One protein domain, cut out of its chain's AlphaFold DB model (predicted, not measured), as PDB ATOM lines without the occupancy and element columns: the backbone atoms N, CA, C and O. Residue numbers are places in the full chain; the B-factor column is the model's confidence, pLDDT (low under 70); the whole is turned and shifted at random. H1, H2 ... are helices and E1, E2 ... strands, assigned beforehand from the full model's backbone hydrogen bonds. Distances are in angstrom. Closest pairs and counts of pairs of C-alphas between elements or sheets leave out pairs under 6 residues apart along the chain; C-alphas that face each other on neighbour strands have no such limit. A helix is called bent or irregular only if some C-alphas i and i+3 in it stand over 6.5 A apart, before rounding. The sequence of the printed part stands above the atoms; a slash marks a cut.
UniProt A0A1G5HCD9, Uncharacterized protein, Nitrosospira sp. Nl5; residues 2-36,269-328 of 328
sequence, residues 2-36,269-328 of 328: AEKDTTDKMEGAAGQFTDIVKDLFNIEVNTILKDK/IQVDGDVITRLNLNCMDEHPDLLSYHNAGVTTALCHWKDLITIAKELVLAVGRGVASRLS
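Overview. This is residues 2 to 36 and 269 to 328 of the 328 residues of an uncharacterized protein of Nitrosospira sp. Nl5 (UniProt A0A1G5HCD9). One very long helix, H2, which is not bent, runs most of the length of the domain, with strand E1 beside its first part, while the shorter helix H1 slants away from H2, from its last residue, Leu 24, near the middle of H2 to its free end at Ala 2, whose C-alpha is 30.1 A from that of Ser 328. E1 runs back along the first part of H2, and the short strand E2 runs near E1, making a small strand-built end from which the two helical arms stick out with residues 2 to 21 and 310 to 328. The printed part has 95 residues, with two named helices and two named strands in the order H1, E1, E2, H2, and the class is mostly helix. The whole is extended, a rod with spans of 64 by 30 by 28 A and a radius of gyration of the C-alphas of 20.5 A.

Along the chain. H2 holds residues 290 to 327 and is 55.7 A from first to last C-alpha, with C-alpha 290 at (204.329, 215.102, 151.952) and C-alpha 327 at (211.605, 182.305, 196.433). H1 holds residues 2 to 24 and is 32.9 A long, beginning at C-alpha 2, (231.217, 199.912, 199.549). E1 is residues 27 to 33, 19.7 A long, and E2 is residues 275 to 279, 13.3 A long. Neither helix is bent or irregular.

Arrangement. H2 and E1 touch, with 7 pairs of C-alphas within 8 A; the closest are those of Thr 31 and His 294, 6.1 A apart. E1 and E2 are near each other, with 7 pairs of C-alphas within 10 A and no pair within 8 A. Each of these strands pairs with no named strand. E2 and H2 are apart. H1 and H2 are only just apart, their closest C-alphas being 8.1 A from each other. H1 and E2 are apart, while H1 and E1 meet only through their link. In both H1 and H2 every O i to N i+4 pair is within hydrogen-bond range.

Size, cuts and confidence. The two C-alphas farthest apart are those of Glu 286 and Ser 328, at 65.9 A, while those of Ala 2 and Ser 328 are 30.1 A apart. Without the stretches that stand free, residues 2 to 21 of H1 and residues 310 to 328, of which 310 to 327 belong to H2, the body has 56 residues and spans 37 by 19 by 19 A. Residues 37 to 268 are not printed, and across this cut, between E1 and E2, C-alphas 36 and 269 are 28.4 A apart. The link from H1 to E1 is tight, and that from E2 to H2, of 10 residues, is short. The mean pLDDT of the printed part is 78.2; residues 2 to 24 and 327 to 328 are under 70.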
ATOM      1  N   ALA A   2     231.795 200.645 200.691       49.78
ATOM      2  CA  ALA A   2     231.217 199.912 199.549       49.78
ATOM      3  C   ALA A   2     229.672 199.918 199.497       49.78
ATOM      4  O   ALA A   2     229.084 200.034 198.428       49.78
ATOM      5  N   GLU A   3     229.006 199.862 200.651       42.66
ATOM      6  CA  GLU A   3     227.537 199.813 200.729       42.66
ATOM      7  C   GLU A   3     226.875 201.117 200.246       42.66
ATOM      8  O   GLU A   3     225.916 201.080 199.486       42.66
ATOM      9  N   LYS A   4     227.468 202.273 200.576       46.12
ATOM     10  CA  LYS A   4     226.980 203.597 200.156       46.12
ATOM     11  C   LYS A   4     227.128 203.827 198.643       46.12
ATOM     12  O   LYS A   4     226.217 204.347 198.017       46.12
ATOM     13  N   ASP A   5     228.233 203.359 198.057       45.22
ATOM     14  CA  ASP A   5     228.485 203.432 196.606       45.22
ATOM     15  C   ASP A   5     227.516 202.546 195.798       45.22
ATOM     16  O   ASP A   5     227.209 202.833 194.644       45.22
ATOM     17  N   THR A   6     226.990 201.478 196.406       51.06
ATOM     18  CA  THR A   6     226.028 200.584 195.742       51.06
ATOM     19  C   THR A   6     224.616 201.178 195.772       51.06
ATOM     20  O   THR A   6     223.917 201.142 194.761       51.06
ATOM     21  N   THR A   7     224.219 201.790 196.892       48.50
ATOM     22  CA  THR A   7     222.923 202.472 197.038       48.50
ATOM     23  C   THR A   7     222.818 203.702 196.133       48.50
ATOM     24  O   THR A   7     221.825 203.835 195.420       48.50
ATOM     25  N   ASP A   8     223.868 204.529 196.055       49.75
ATOM     26  CA  ASP A   8     223.900 205.710 195.173       49.75
ATOM     27  C   ASP A   8     223.817 205.312 193.681       49.75
ATOM     28  O   ASP A   8     223.159 205.977 192.877       49.75
ATOM     29  N   LYS A   9     224.428 204.179 193.295       52.81
ATOM     30  CA  LYS A   9     224.323 203.620 191.933       52.81
ATOM     31  C   LYS A   9     222.924 203.086 191.620       52.81
ATOM     32  O   LYS A   9     222.457 203.254 190.493       52.81
ATOM     33  N   MET A  10     222.249 202.463 192.587       50.44
ATOM     34  CA  MET A  10     220.879 201.968 192.407       50.44
ATOM     35  C   MET A  10     219.853 203.105 192.335       50.44
ATOM     36  O   MET A  10     218.960 203.050 191.490       50.44
ATOM     37  N   GLU A  11     220.002 204.156 193.146       54.03
ATOM     38  CA  GLU A  11     219.159 205.356 193.050       54.03
ATOM     39  C   GLU A  11     219.364 206.089 191.716       54.03
ATOM     40  O   GLU A  11     218.389 206.474 191.065       54.03
ATOM     41  N   GLY A  12     220.613 206.207 191.250       57.12
ATOM     42  CA  GLY A  12     220.925 206.762 189.931       57.12
ATOM     43  C   GLY A  12     220.290 205.970 188.781       57.12
ATOM     44  O   GLY A  12     219.695 206.562 187.879       57.12
ATOM     45  N   ALA A  13     220.350 204.636 188.840       59.38
ATOM     46  CA  ALA A  13     219.747 203.758 187.837       59.38
ATOM     47  C   ALA A  13     218.207 203.824 187.831       59.38
ATOM     48  O   ALA A  13     217.593 203.828 186.764       59.38
ATOM     49  N   ALA A  14     217.570 203.925 189.003       54.88
ATOM     50  CA  ALA A  14     216.117 204.070 189.116       54.88
ATOM     51  C   ALA A  14     215.616 205.422 188.570       54.88
ATOM     52  O   ALA A  14     214.572 205.482 187.910       54.88
ATOM     53  N   GLY A  15     216.379 206.498 188.794       60.72
ATOM     54  CA  GLY A  15     216.110 207.811 188.203       60.72
ATOM     55  C   GLY A  15     216.194 207.784 186.676       60.72
ATOM     56  O   GLY A  15     215.242 208.179 186.006       60.72
ATOM     57  N   GLN A  16     217.279 207.222 186.128       61.22
ATOM     58  CA  GLN A  16     217.454 207.053 184.678       61.22
ATOM     59  C   GLN A  16     216.330 206.226 184.050       61.22
ATOM     60  O   GLN A  16     215.800 206.596 183.007       61.22
ATOM     61  N   PHE A  17     215.917 205.136 184.701       64.88
ATOM     62  CA  PHE A  17     214.809 204.316 184.219       64.88
ATOM     63  C   PHE A  17     213.485 205.091 184.190       64.88
ATOM     64  O   PHE A  17     212.731 204.980 183.231       64.88
ATOM     65  N   THR A  18     213.213 205.912 185.208       64.94
ATOM     66  CA  THR A  18     211.982 206.718 185.271       64.94
ATOM     67  C   THR A  18     211.926 207.764 184.156       64.94
ATOM     68  O   THR A  18     210.869 207.956 183.555       64.94
ATOM     69  N   ASP A  19     213.052 208.414 183.857       61.94
ATOM     70  CA  ASP A  19     213.146 209.392 182.769       61.94
ATOM     71  C   ASP A  19     213.010 208.709 181.398       61.94
ATOM     72  O   ASP A  19     212.207 209.145 180.578       61.94
ATOM     73  N   ILE A  20     213.677 207.564 181.194       63.84
ATOM     74  CA  ILE A  20     213.528 206.742 179.980       63.84
ATOM     75  C   ILE A  20     212.072 206.322 179.776       63.84
ATOM     76  O   ILE A  20     211.563 206.392 178.661       63.84
ATOM     77  N   VAL A  21     211.383 205.898 180.839       64.50
ATOM     78  CA  VAL A  21     209.971 205.509 180.774       64.50
ATOM     79  C   VAL A  21     209.094 206.704 180.397       64.50
ATOM     80  O   VAL A  21     208.230 206.553 179.541       64.50
ATOM     81  N   LYS A  22     209.320 207.895 180.964       64.44
ATOM     82  CA  LYS A  22     208.574 209.112 180.591       64.44
ATOM     83  C   LYS A  22     208.819 209.548 179.145       64.44
ATOM     84  O   LYS A  22     207.879 209.994 178.491       64.44
ATOM     85  N   ASP A  23     210.040 209.397 178.646       63.25
ATOM     86  CA  ASP A  23     210.393 209.753 177.269       63.25
ATOM     87  C   ASP A  23     209.880 208.716 176.261       63.25
ATOM     88  O   ASP A  23     209.364 209.085 175.209       63.25
ATOM     89  N   LEU A  24     209.905 207.421 176.609       64.94
ATOM     90  CA  LEU A  24     209.254 206.341 175.847       64.94
ATOM     91  C   LEU A  24     207.773 206.622 175.602       64.94
ATOM     92  O   LEU A  24     207.189 206.129 174.646       64.94
ATOM     93  N   PHE A  25     207.164 207.389 176.486       70.12
ATOM     94  CA  PHE A  25     205.743 207.654 176.533       70.12
ATOM     95  C   PHE A  25     205.315 208.881 175.713       70.12
ATOM     96  O   PHE A  25     204.120 209.144 175.594       70.12
ATOM     97  N   ASN A  26     206.262 209.595 175.098       75.69
ATOM     98  CA  ASN A  26     205.983 210.703 174.191       75.69
ATOM     99  C   ASN A  26     206.635 210.436 172.832       75.69
ATOM    100  O   ASN A  26     207.851 210.539 172.681       75.69
ATOM    101  N   ILE A  27     205.826 210.109 171.824       85.25
ATOM    102  CA  ILE A  27     206.324 209.922 170.457       85.25
ATOM    103  C   ILE A  27     206.151 211.236 169.707       85.25
ATOM    104  O   ILE A  27     205.048 211.774 169.626       85.25
ATOM    105  N   GLU A  28     207.231 211.736 169.119       89.44
ATOM    106  CA  GLU A  28     207.200 212.897 168.236       89.44
ATOM    107  C   GLU A  28     207.785 212.515 166.876       89.44
ATOM    108  O   GLU A  28     208.946 212.117 166.773       89.44
ATOM    109  N   VAL A  29     206.981 212.649 165.824       89.44
ATOM    110  CA  VAL A  29     207.396 212.414 164.439       89.44
ATOM    111  C   VAL A  29     207.360 213.739 163.700       89.44
ATOM    112  O   VAL A  29     206.298 214.342 163.553       89.44
ATOM    113  N   ASN A  30     208.520 214.184 163.219       90.50
ATOM    114  CA  ASN A  30     208.664 215.416 162.451       90.50
ATOM    115  C   ASN A  30     208.973 215.097 160.988       90.50
ATOM    116  O   ASN A  30     209.864 214.301 160.698       90.50
ATOM    117  N   THR A  31     208.293 215.780 160.073       90.75
ATOM    118  CA  THR A  31     208.694 215.868 158.667       90.75
ATOM    119  C   THR A  31     209.322 217.229 158.443       90.75
ATOM    120  O   THR A  31     208.658 218.262 158.561       90.75
ATOM    121  N   ILE A  32     210.619 217.218 158.152       89.69
ATOM    122  CA  ILE A  32     211.448 218.413 158.017       89.69
ATOM    123  C   ILE A  32     211.790 218.582 156.539       89.69
ATOM    124  O   ILE A  32     212.273 217.644 155.907       89.69
ATOM    125  N   LEU A  33     211.542 219.772 156.002       87.25
ATOM    126  CA  LEU A  33     211.985 220.161 154.668       87.25
ATOM    127  C   LEU A  33     213.367 220.783 154.777       87.25
ATOM    128  O   LEU A  33     213.532 221.806 155.441       87.25
ATOM    129  N   LYS A  34     214.341 220.138 154.138       86.38
ATOM    130  CA  LYS A  34     215.748 220.517 154.179       86.38
ATOM    131  C   LYS A  34     216.308 220.543 152.763       86.38
ATOM    132  O   LYS A  34     216.328 219.512 152.093       86.38
ATOM    133  N   ASP A  35     216.806 221.701 152.340       78.19
ATOM    134  CA  ASP A  35     217.341 221.899 150.983       78.19
ATOM    135  C   ASP A  35     218.610 221.067 150.740       78.19
ATOM    136  O   ASP A  35     218.915 220.665 149.616       78.19
ATOM    137  N   LYS A  36     219.386 220.827 151.805       78.62
ATOM    138  CA  LYS A  36     220.679 220.136 151.754       78.62
ATOM    139  C   LYS A  36     220.767 219.101 152.864       78.62
ATOM    140  O   LYS A  36     221.013 219.430 154.022       78.62
ATOM    141  N   ILE A 269     202.229 212.071 169.904       87.81
ATOM    142  CA  ILE A 269     201.385 211.061 170.541       87.81
ATOM    143  C   ILE A 269     201.716 211.066 172.026       87.81
ATOM    144  O   ILE A 269     202.867 210.828 172.406       87.81
ATOM    145  N   GLN A 270     200.710 211.375 172.834       82.19
ATOM    146  CA  GLN A 270     200.814 211.484 174.284       82.19
ATOM    147  C   GLN A 270     200.296 210.210 174.968       82.19
ATOM    148  O   GLN A 270     199.578 209.400 174.378       82.19
ATOM    149  N   VAL A 271     200.681 210.014 176.230       76.31
ATOM    150  CA  VAL A 271     200.360 208.804 177.023       76.31
ATOM    151  C   VAL A 271     198.870 208.611 177.255       76.31
ATOM    152  O   VAL A 271     198.401 207.482 177.368       76.31
ATOM    153  N   ASP A 272     198.136 209.711 177.363       77.56
ATOM    154  CA  ASP A 272     196.683 209.726 177.519       77.56
ATOM    155  C   ASP A 272     195.940 209.310 176.239       77.56
ATOM    156  O   ASP A 272     194.732 209.082 176.283       77.56
ATOM    157  N   GLY A 273     196.666 209.116 175.134       76.06
ATOM    158  CA  GLY A 273     196.130 208.687 173.850       76.06
ATOM    159  C   GLY A 273     195.841 209.841 172.896       76.06
ATOM    160  O   GLY A 273     195.404 209.577 171.774       76.06
ATOM    161  N   ASP A 274     196.111 211.089 173.293       85.12
ATOM    162  CA  ASP A 274     195.939 212.235 172.410       85.12
ATOM    163  C   ASP A 274     196.960 212.185 171.266       85.12
ATOM    164  O   ASP A 274     198.178 212.098 171.462       85.12
ATOM    165  N   VAL A 275     196.439 212.246 170.038       88.19
ATOM    166  CA  VAL A 275     197.226 212.329 168.804       88.19
ATOM    167  C   VAL A 275     197.003 213.703 168.198       88.19
ATOM    168  O   VAL A 275     195.918 214.013 167.704       88.19
ATOM    169  N   ILE A 276     198.041 214.534 168.228       91.00
ATOM    170  CA  ILE A 276     197.987 215.903 167.716       91.00
ATOM    171  C   ILE A 276     198.881 216.004 166.487       91.00
ATOM    172  O   ILE A 276     200.104 215.904 166.597       91.00
ATOM    173  N   THR A 277     198.276 216.277 165.330       90.56
ATOM    174  CA  THR A 277     198.997 216.564 164.084       90.56
ATOM    175  C   THR A 277     198.927 218.056 163.774       90.56
ATOM    176  O   THR A 277     197.848 218.645 163.705       90.56
ATOM    177  N   ARG A 278     200.090 218.679 163.576       91.12
ATOM    178  CA  ARG A 278     200.247 220.077 163.156       91.12
ATOM    179  C   ARG A 278     200.829 220.120 161.751       91.12
ATOM    180  O   ARG A 278     201.737 219.354 161.432       91.12
ATOM    181  N   LEU A 279     200.317 221.036 160.935       89.62
ATOM    182  CA  LEU A 279     200.704 221.215 159.537       89.62
ATOM    183  C   LEU A 279     201.151 222.657 159.321       89.62
ATOM    184  O   LEU A 279     200.475 223.591 159.756       89.62
ATOM    185  N   ASN A 280     202.256 222.841 158.609       86.19
ATOM    186  CA  ASN A 280     202.628 224.136 158.069       86.19
ATOM    187  C   ASN A 280     202.015 224.281 156.672       86.19
ATOM    188  O   ASN A 280     202.512 223.699 155.710       86.19
ATOM    189  N   LEU A 281     200.927 225.051 156.567       81.75
ATOM    190  CA  LEU A 281     200.170 225.210 155.318       81.75
ATOM    191  C   LEU A 281     201.026 225.738 154.163       81.75
ATOM    192  O   LEU A 281     200.811 225.339 153.025       81.75
ATOM    193  N   ASN A 282     202.047 226.544 154.460       79.38
ATOM    194  CA  ASN A 282     202.952 227.086 153.446       79.38
ATOM    195  C   ASN A 282     203.774 226.000 152.729       79.38
ATOM    196  O   ASN A 282     204.350 226.275 151.690       79.38
ATOM    197  N   CYS A 283     203.850 224.788 153.286       78.75
ATOM    198  CA  CYS A 283     204.621 223.677 152.731       78.75
ATOM    199  C   CYS A 283     203.758 222.643 151.994       78.75
ATOM    200  O   CYS A 283     204.305 221.722 151.391       78.75
ATOM    201  N   MET A 284     202.426 222.731 152.097       78.69
ATOM    202  CA  MET A 284     201.530 221.679 151.596       78.69
ATOM    203  C   MET A 284     201.338 221.759 150.080       78.69
ATOM    204  O   MET A 284     201.332 220.725 149.415       78.69
ATOM    205  N   ASP A 285     201.233 222.971 149.531       80.19
ATOM    206  CA  ASP A 285     200.996 223.177 148.096       80.19
ATOM    207  C   ASP A 285     202.225 222.815 147.243       80.19
ATOM    208  O   ASP A 285     202.094 222.368 146.106       80.19
ATOM    209  N   GLU A 286     203.428 222.971 147.801       78.81
ATOM    210  CA  GLU A 286     204.697 222.705 147.109       78.81
ATOM    211  C   GLU A 286     205.026 221.204 147.029       78.81
ATOM    212  O   GLU A 286     205.753 220.764 146.133       78.81
ATOM    213  N   HIS A 287     204.481 220.398 147.948       82.75
ATOM    214  CA  HIS A 287     204.821 218.985 148.105       82.75
ATOM    215  C   HIS A 287     203.570 218.133 148.393       82.75
ATOM    216  O   HIS A 287     203.344 217.734 149.538       82.75
ATOM    217  N   PRO A 288     202.765 217.788 147.369       80.81
ATOM    218  CA  PRO A 288     201.484 217.098 147.562       80.81
ATOM    219  C   PRO A 288     201.622 215.714 148.220       80.81
ATOM    220  O   PRO A 288     200.738 215.281 148.957       80.81
ATOM    221  N   ASP A 289     202.758 215.038 148.023       88.81
ATOM    222  CA  ASP A 289     203.017 213.712 148.595       88.81
ATOM    223  C   ASP A 289     203.497 213.752 150.056       88.81
ATOM    224  O   ASP A 289     203.656 212.703 150.687       88.81
ATOM    225  N   LEU A 290     203.721 214.939 150.630       88.75
ATOM    226  CA  LEU A 290     204.329 215.102 151.952       88.75
ATOM    227  C   LEU A 290     203.503 214.443 153.069       88.75
ATOM    228  O   LEU A 290     204.068 213.819 153.970       88.75
ATOM    229  N   LEU A 291     202.173 214.483 152.952       89.44
ATOM    230  CA  LEU A 291     201.257 213.790 153.862       89.44
ATOM    231  C   LEU A 291     201.460 212.267 153.832       89.44
ATOM    232  O   LEU A 291     201.428 211.618 154.877       89.44
ATOM    233  N   SER A 292     201.698 211.690 152.650       91.88
ATOM    234  CA  SER A 292     201.916 210.246 152.510       91.88
ATOM    235  C   SER A 292     203.221 209.811 153.186       91.88
ATOM    236  O   SER A 292     203.222 208.850 153.959       91.88
ATOM    237  N   TYR A 293     204.302 210.576 152.991       91.62
ATOM    238  CA  TYR A 293     205.586 210.331 153.646       91.62
ATOM    239  C   TYR A 293     205.489 210.494 155.162       91.62
ATOM    240  O   TYR A 293     206.022 209.666 155.903       91.62
ATOM    241  N   HIS A 294     204.772 211.515 155.637       93.69
ATOM    242  CA  HIS A 294     204.548 211.707 157.066       93.69
ATOM    243  C   HIS A 294     203.782 210.534 157.682       93.69
ATOM    244  O   HIS A 294     204.225 209.971 158.680       93.69
ATOM    245  N   ASN A 295     202.683 210.104 157.059       92.81
ATOM    246  CA  ASN A 295     201.885 208.974 157.540       92.81
ATOM    247  C   ASN A 295     202.688 207.664 157.563       92.81
ATOM    248  O   ASN A 295     202.565 206.882 158.510       92.81
ATOM    249  N   ALA A 296     203.543 207.434 156.561       93.75
ATOM    250  CA  ALA A 296     204.461 206.296 156.548       93.75
ATOM    251  C   ALA A 296     205.470 206.367 157.709       93.75
ATOM    252  O   ALA A 296     205.704 205.364 158.390       93.75
ATOM    253  N   GLY A 297     206.013 207.558 157.988       91.75
ATOM    254  CA  GLY A 297     206.889 207.812 159.134       91.75
ATOM    255  C   GLY A 297     206.197 207.565 160.478       91.75
ATOM    256  O   GLY A 297     206.735 206.846 161.316       91.75
ATOM    257  N   VAL A 298     204.976 208.080 160.658       92.06
ATOM    258  CA  VAL A 298     204.156 207.862 161.865       92.06
ATOM    259  C   VAL A 298     203.865 206.376 162.070       92.06
ATOM    260  O   VAL A 298     204.068 205.854 163.163       92.06
ATOM    261  N   THR A 299     203.460 205.671 161.011       93.12
ATOM    262  CA  THR A 299     203.199 204.224 161.061       93.12
ATOM    263  C   THR A 299     204.453 203.450 161.468       93.12
ATOM    264  O   THR A 299     204.399 202.604 162.357       93.12
ATOM    265  N   THR A 300     205.599 203.778 160.865       92.44
ATOM    266  CA  THR A 300     206.885 203.140 161.179       92.44
ATOM    267  C   THR A 300     207.289 203.381 162.636       92.44
ATOM    268  O   THR A 300     207.670 202.441 163.333       92.44
ATOM    269  N   ALA A 301     207.143 204.615 163.132       89.31
ATOM    270  CA  ALA A 301     207.429 204.961 164.523       89.31
ATOM    271  C   ALA A 301     206.535 204.185 165.506       89.31
ATOM    272  O   ALA A 301     207.033 203.630 166.485       89.31
ATOM    273  N   LEU A 302     205.234 204.079 165.214       88.75
ATOM    274  CA  LEU A 302     204.284 203.301 166.015       88.75
ATOM    275  C   LEU A 302     204.611 201.803 166.033       88.75
ATOM    276  O   LEU A 302     204.508 201.170 167.084       88.75
ATOM    277  N   CYS A 303     205.030 201.232 164.899       89.75
ATOM    278  CA  CYS A 303     205.486 199.843 164.832       89.75
ATOM    279  C   CYS A 303     206.709 199.613 165.727       89.75
ATOM    280  O   CYS A 303     206.663 198.749 166.601       89.75
ATOM    281  N   HIS A 304     207.757 200.430 165.587       87.38
ATOM    282  CA  HIS A 304     208.950 200.318 166.433       87.38
ATOM    283  C   HIS A 304     208.638 200.496 167.919       87.38
ATOM    284  O   HIS A 304     209.185 199.788 168.764       87.38
ATOM    285  N   TRP A 305     207.727 201.407 168.253       85.94
ATOM    286  CA  TRP A 305     207.301 201.614 169.630       85.94
ATOM    287  C   TRP A 305     206.561 200.402 170.209       85.94
ATOM    288  O   TRP A 305     206.857 199.960 171.322       85.94
ATOM    289  N   LYS A 306     205.649 199.803 169.435       87.44
ATOM    290  CA  LYS A 306     204.976 198.552 169.803       87.44
ATOM    291  C   LYS A 306     205.984 197.424 170.046       87.44
ATOM    292  O   LYS A 306     205.825 196.667 171.008       87.44
ATOM    293  N   ASP A 307     207.013 197.321 169.209       88.88
ATOM    294  CA  ASP A 307     208.067 196.316 169.360       88.88
ATOM    295  C   ASP A 307     208.855 196.537 170.661       88.88
ATOM    296  O   ASP A 307     209.042 195.596 171.432       88.88
ATOM    297  N   LEU A 308     209.226 197.785 170.977       85.06
ATOM    298  CA  LEU A 308     209.908 198.131 172.232       85.06
ATOM    299  C   LEU A 308     209.076 197.786 173.472       85.06
ATOM    300  O   LEU A 308     209.602 197.197 174.417       85.06
ATOM    301  N   ILE A 309     207.776 198.093 173.469       85.25
ATOM    302  CA  ILE A 309     206.872 197.712 174.568       85.25
ATOM    303  C   ILE A 309     206.777 196.197 174.701       85.25
ATOM    304  O   ILE A 309     206.738 195.675 175.816       85.25
ATOM    305  N   THR A 310     206.746 195.484 173.578       87.81
ATOM    306  CA  THR A 310     206.693 194.021 173.578       87.81
ATOM    307  C   THR A 310     207.954 193.443 174.217       87.81
ATOM    308  O   THR A 310     207.847 192.646 175.148       87.81
ATOM    309  N   ILE A 311     209.132 193.929 173.820       87.88
ATOM    310  CA  ILE A 311     210.419 193.535 174.410       87.88
ATOM    311  C   ILE A 311     210.458 193.862 175.910       87.88
ATOM    312  O   ILE A 311     210.847 193.023 176.723       87.88
ATOM    313  N   ALA A 312     210.013 195.058 176.309       82.94
ATOM    314  CA  ALA A 312     209.974 195.459 177.713       82.94
ATOM    315  C   ALA A 312     209.046 194.556 178.543       82.94
ATOM    316  O   ALA A 312     209.422 194.096 179.624       82.94
ATOM    317  N   LYS A 313     207.854 194.239 178.022       86.81
ATOM    318  CA  LYS A 313     206.910 193.301 178.643       86.81
ATOM    319  C   LYS A 313     207.539 191.919 178.823       86.81
ATOM    320  O   LYS A 313     207.407 191.322 179.892       86.81
ATOM    321  N   GLU A 314     208.220 191.408 177.802       91.06
ATOM    322  CA  GLU A 314     208.895 190.110 177.861       91.06
ATOM    323  C   GLU A 314     210.014 190.086 178.906       91.06
ATOM    324  O   GLU A 314     210.101 189.128 179.681       91.06
ATOM    325  N   LEU A 315     210.808 191.156 178.994       85.88
ATOM    326  CA  LEU A 315     211.860 191.303 179.997       85.88
ATOM    327  C   LEU A 315     211.288 191.303 181.422       85.88
ATOM    328  O   LEU A 315     211.773 190.559 182.276       85.88
ATOM    329  N   VAL A 316     210.224 192.074 181.676       86.56
ATOM    330  CA  VAL A 316     209.553 192.120 182.989       86.56
ATOM    331  C   VAL A 316     209.013 190.744 183.378       86.56
ATOM    332  O   VAL A 316     209.217 190.295 184.507       86.56
ATOM    333  N   LEU A 317     208.375 190.033 182.444       89.31
ATOM    334  CA  LEU A 317     207.875 188.678 182.688       89.31
ATOM    335  C   LEU A 317     209.011 187.684 182.966       89.31
ATOM    336  O   LEU A 317     208.872 186.819 183.832       89.31
ATOM    337  N   ALA A 318     210.135 187.786 182.253       88.19
ATOM    338  CA  ALA A 318     211.299 186.935 182.476       88.19
ATOM    339  C   ALA A 318     211.926 187.167 183.860       88.19
ATOM    340  O   ALA A 318     212.169 186.202 184.586       88.19
ATOM    341  N   VAL A 319     212.115 188.430 184.257       86.19
ATOM    342  CA  VAL A 319     212.628 188.793 185.588       86.19
ATOM    343  C   VAL A 319     211.667 188.335 186.683       86.19
ATOM    344  O   VAL A 319     212.100 187.697 187.641       86.19
ATOM    345  N   GLY A 320     210.362 188.582 186.522       86.50
ATOM    346  CA  GLY A 320     209.341 188.157 187.481       86.50
ATOM    347  C   GLY A 320     209.333 186.644 187.707       86.50
ATOM    348  O   GLY A 320     209.320 186.191 188.850       86.50
ATOM    349  N   ARG A 321     209.439 185.851 186.629       90.44
ATOM    350  CA  ARG A 321     209.587 184.387 186.723       90.44
ATOM    351  C   ARG A 321     210.880 183.979 187.429       90.44
ATOM    352  O   ARG A 321     210.847 183.095 188.281       90.44
ATOM    353  N   GLY A 322     212.000 184.630 187.112       85.12
ATOM    354  CA  GLY A 322     213.293 184.359 187.744       85.12
ATOM    355  C   GLY A 322     213.287 184.623 189.252       85.12
ATOM    356  O   GLY A 322     213.775 183.797 190.020       85.12
ATOM    357  N   VAL A 323     212.681 185.729 189.693       84.25
ATOM    358  CA  VAL A 323     212.527 186.055 191.120       84.25
ATOM    359  C   VAL A 323     211.598 185.059 191.815       84.25
ATOM    360  O   VAL A 323     211.965 184.529 192.860       84.25
ATOM    361  N   ALA A 324     210.443 184.741 191.218       77.56
ATOM    362  CA  ALA A 324     209.504 183.770 191.779       77.56
ATOM    363  C   ALA A 324     210.149 182.386 191.974       77.56
ATOM    364  O   ALA A 324     209.994 181.790 193.033       77.56
ATOM    365  N   SER A 325     210.948 181.923 191.004       80.12
ATOM    366  CA  SER A 325     211.653 180.632 191.078       80.12
ATOM    367  C   SER A 325     212.763 180.556 192.133       80.12
ATOM    368  O   SER A 325     213.193 179.464 192.479       80.12
ATOM    369  N   ARG A 326     213.260 181.699 192.629       72.00
ATOM    370  CA  ARG A 326     214.266 181.755 193.707       72.00
ATOM    371  C   ARG A 326     213.646 181.854 195.102       72.00
ATOM    372  O   ARG A 326     214.365 181.694 196.082       72.00
ATOM    373  N   LEU A 327     212.357 182.180 195.182       67.00
ATOM    374  CA  LEU A 327     211.605 182.305 196.433       67.00
ATOM    375  C   LEU A 327     210.797 181.038 196.771       67.00
ATOM    376  O   LEU A 327     210.315 180.931 197.897       67.00
ATOM    377  N   SER A 328     210.644 180.115 195.816       57.25
ATOM    378  CA  SER A 328     210.032 178.786 195.967       57.25
ATOM    379  C   SER A 328     211.071 177.711 196.258       57.25
ATOM    380  O   SER A 328     210.822 176.874 197.148       57.25
TER     381      SER A 328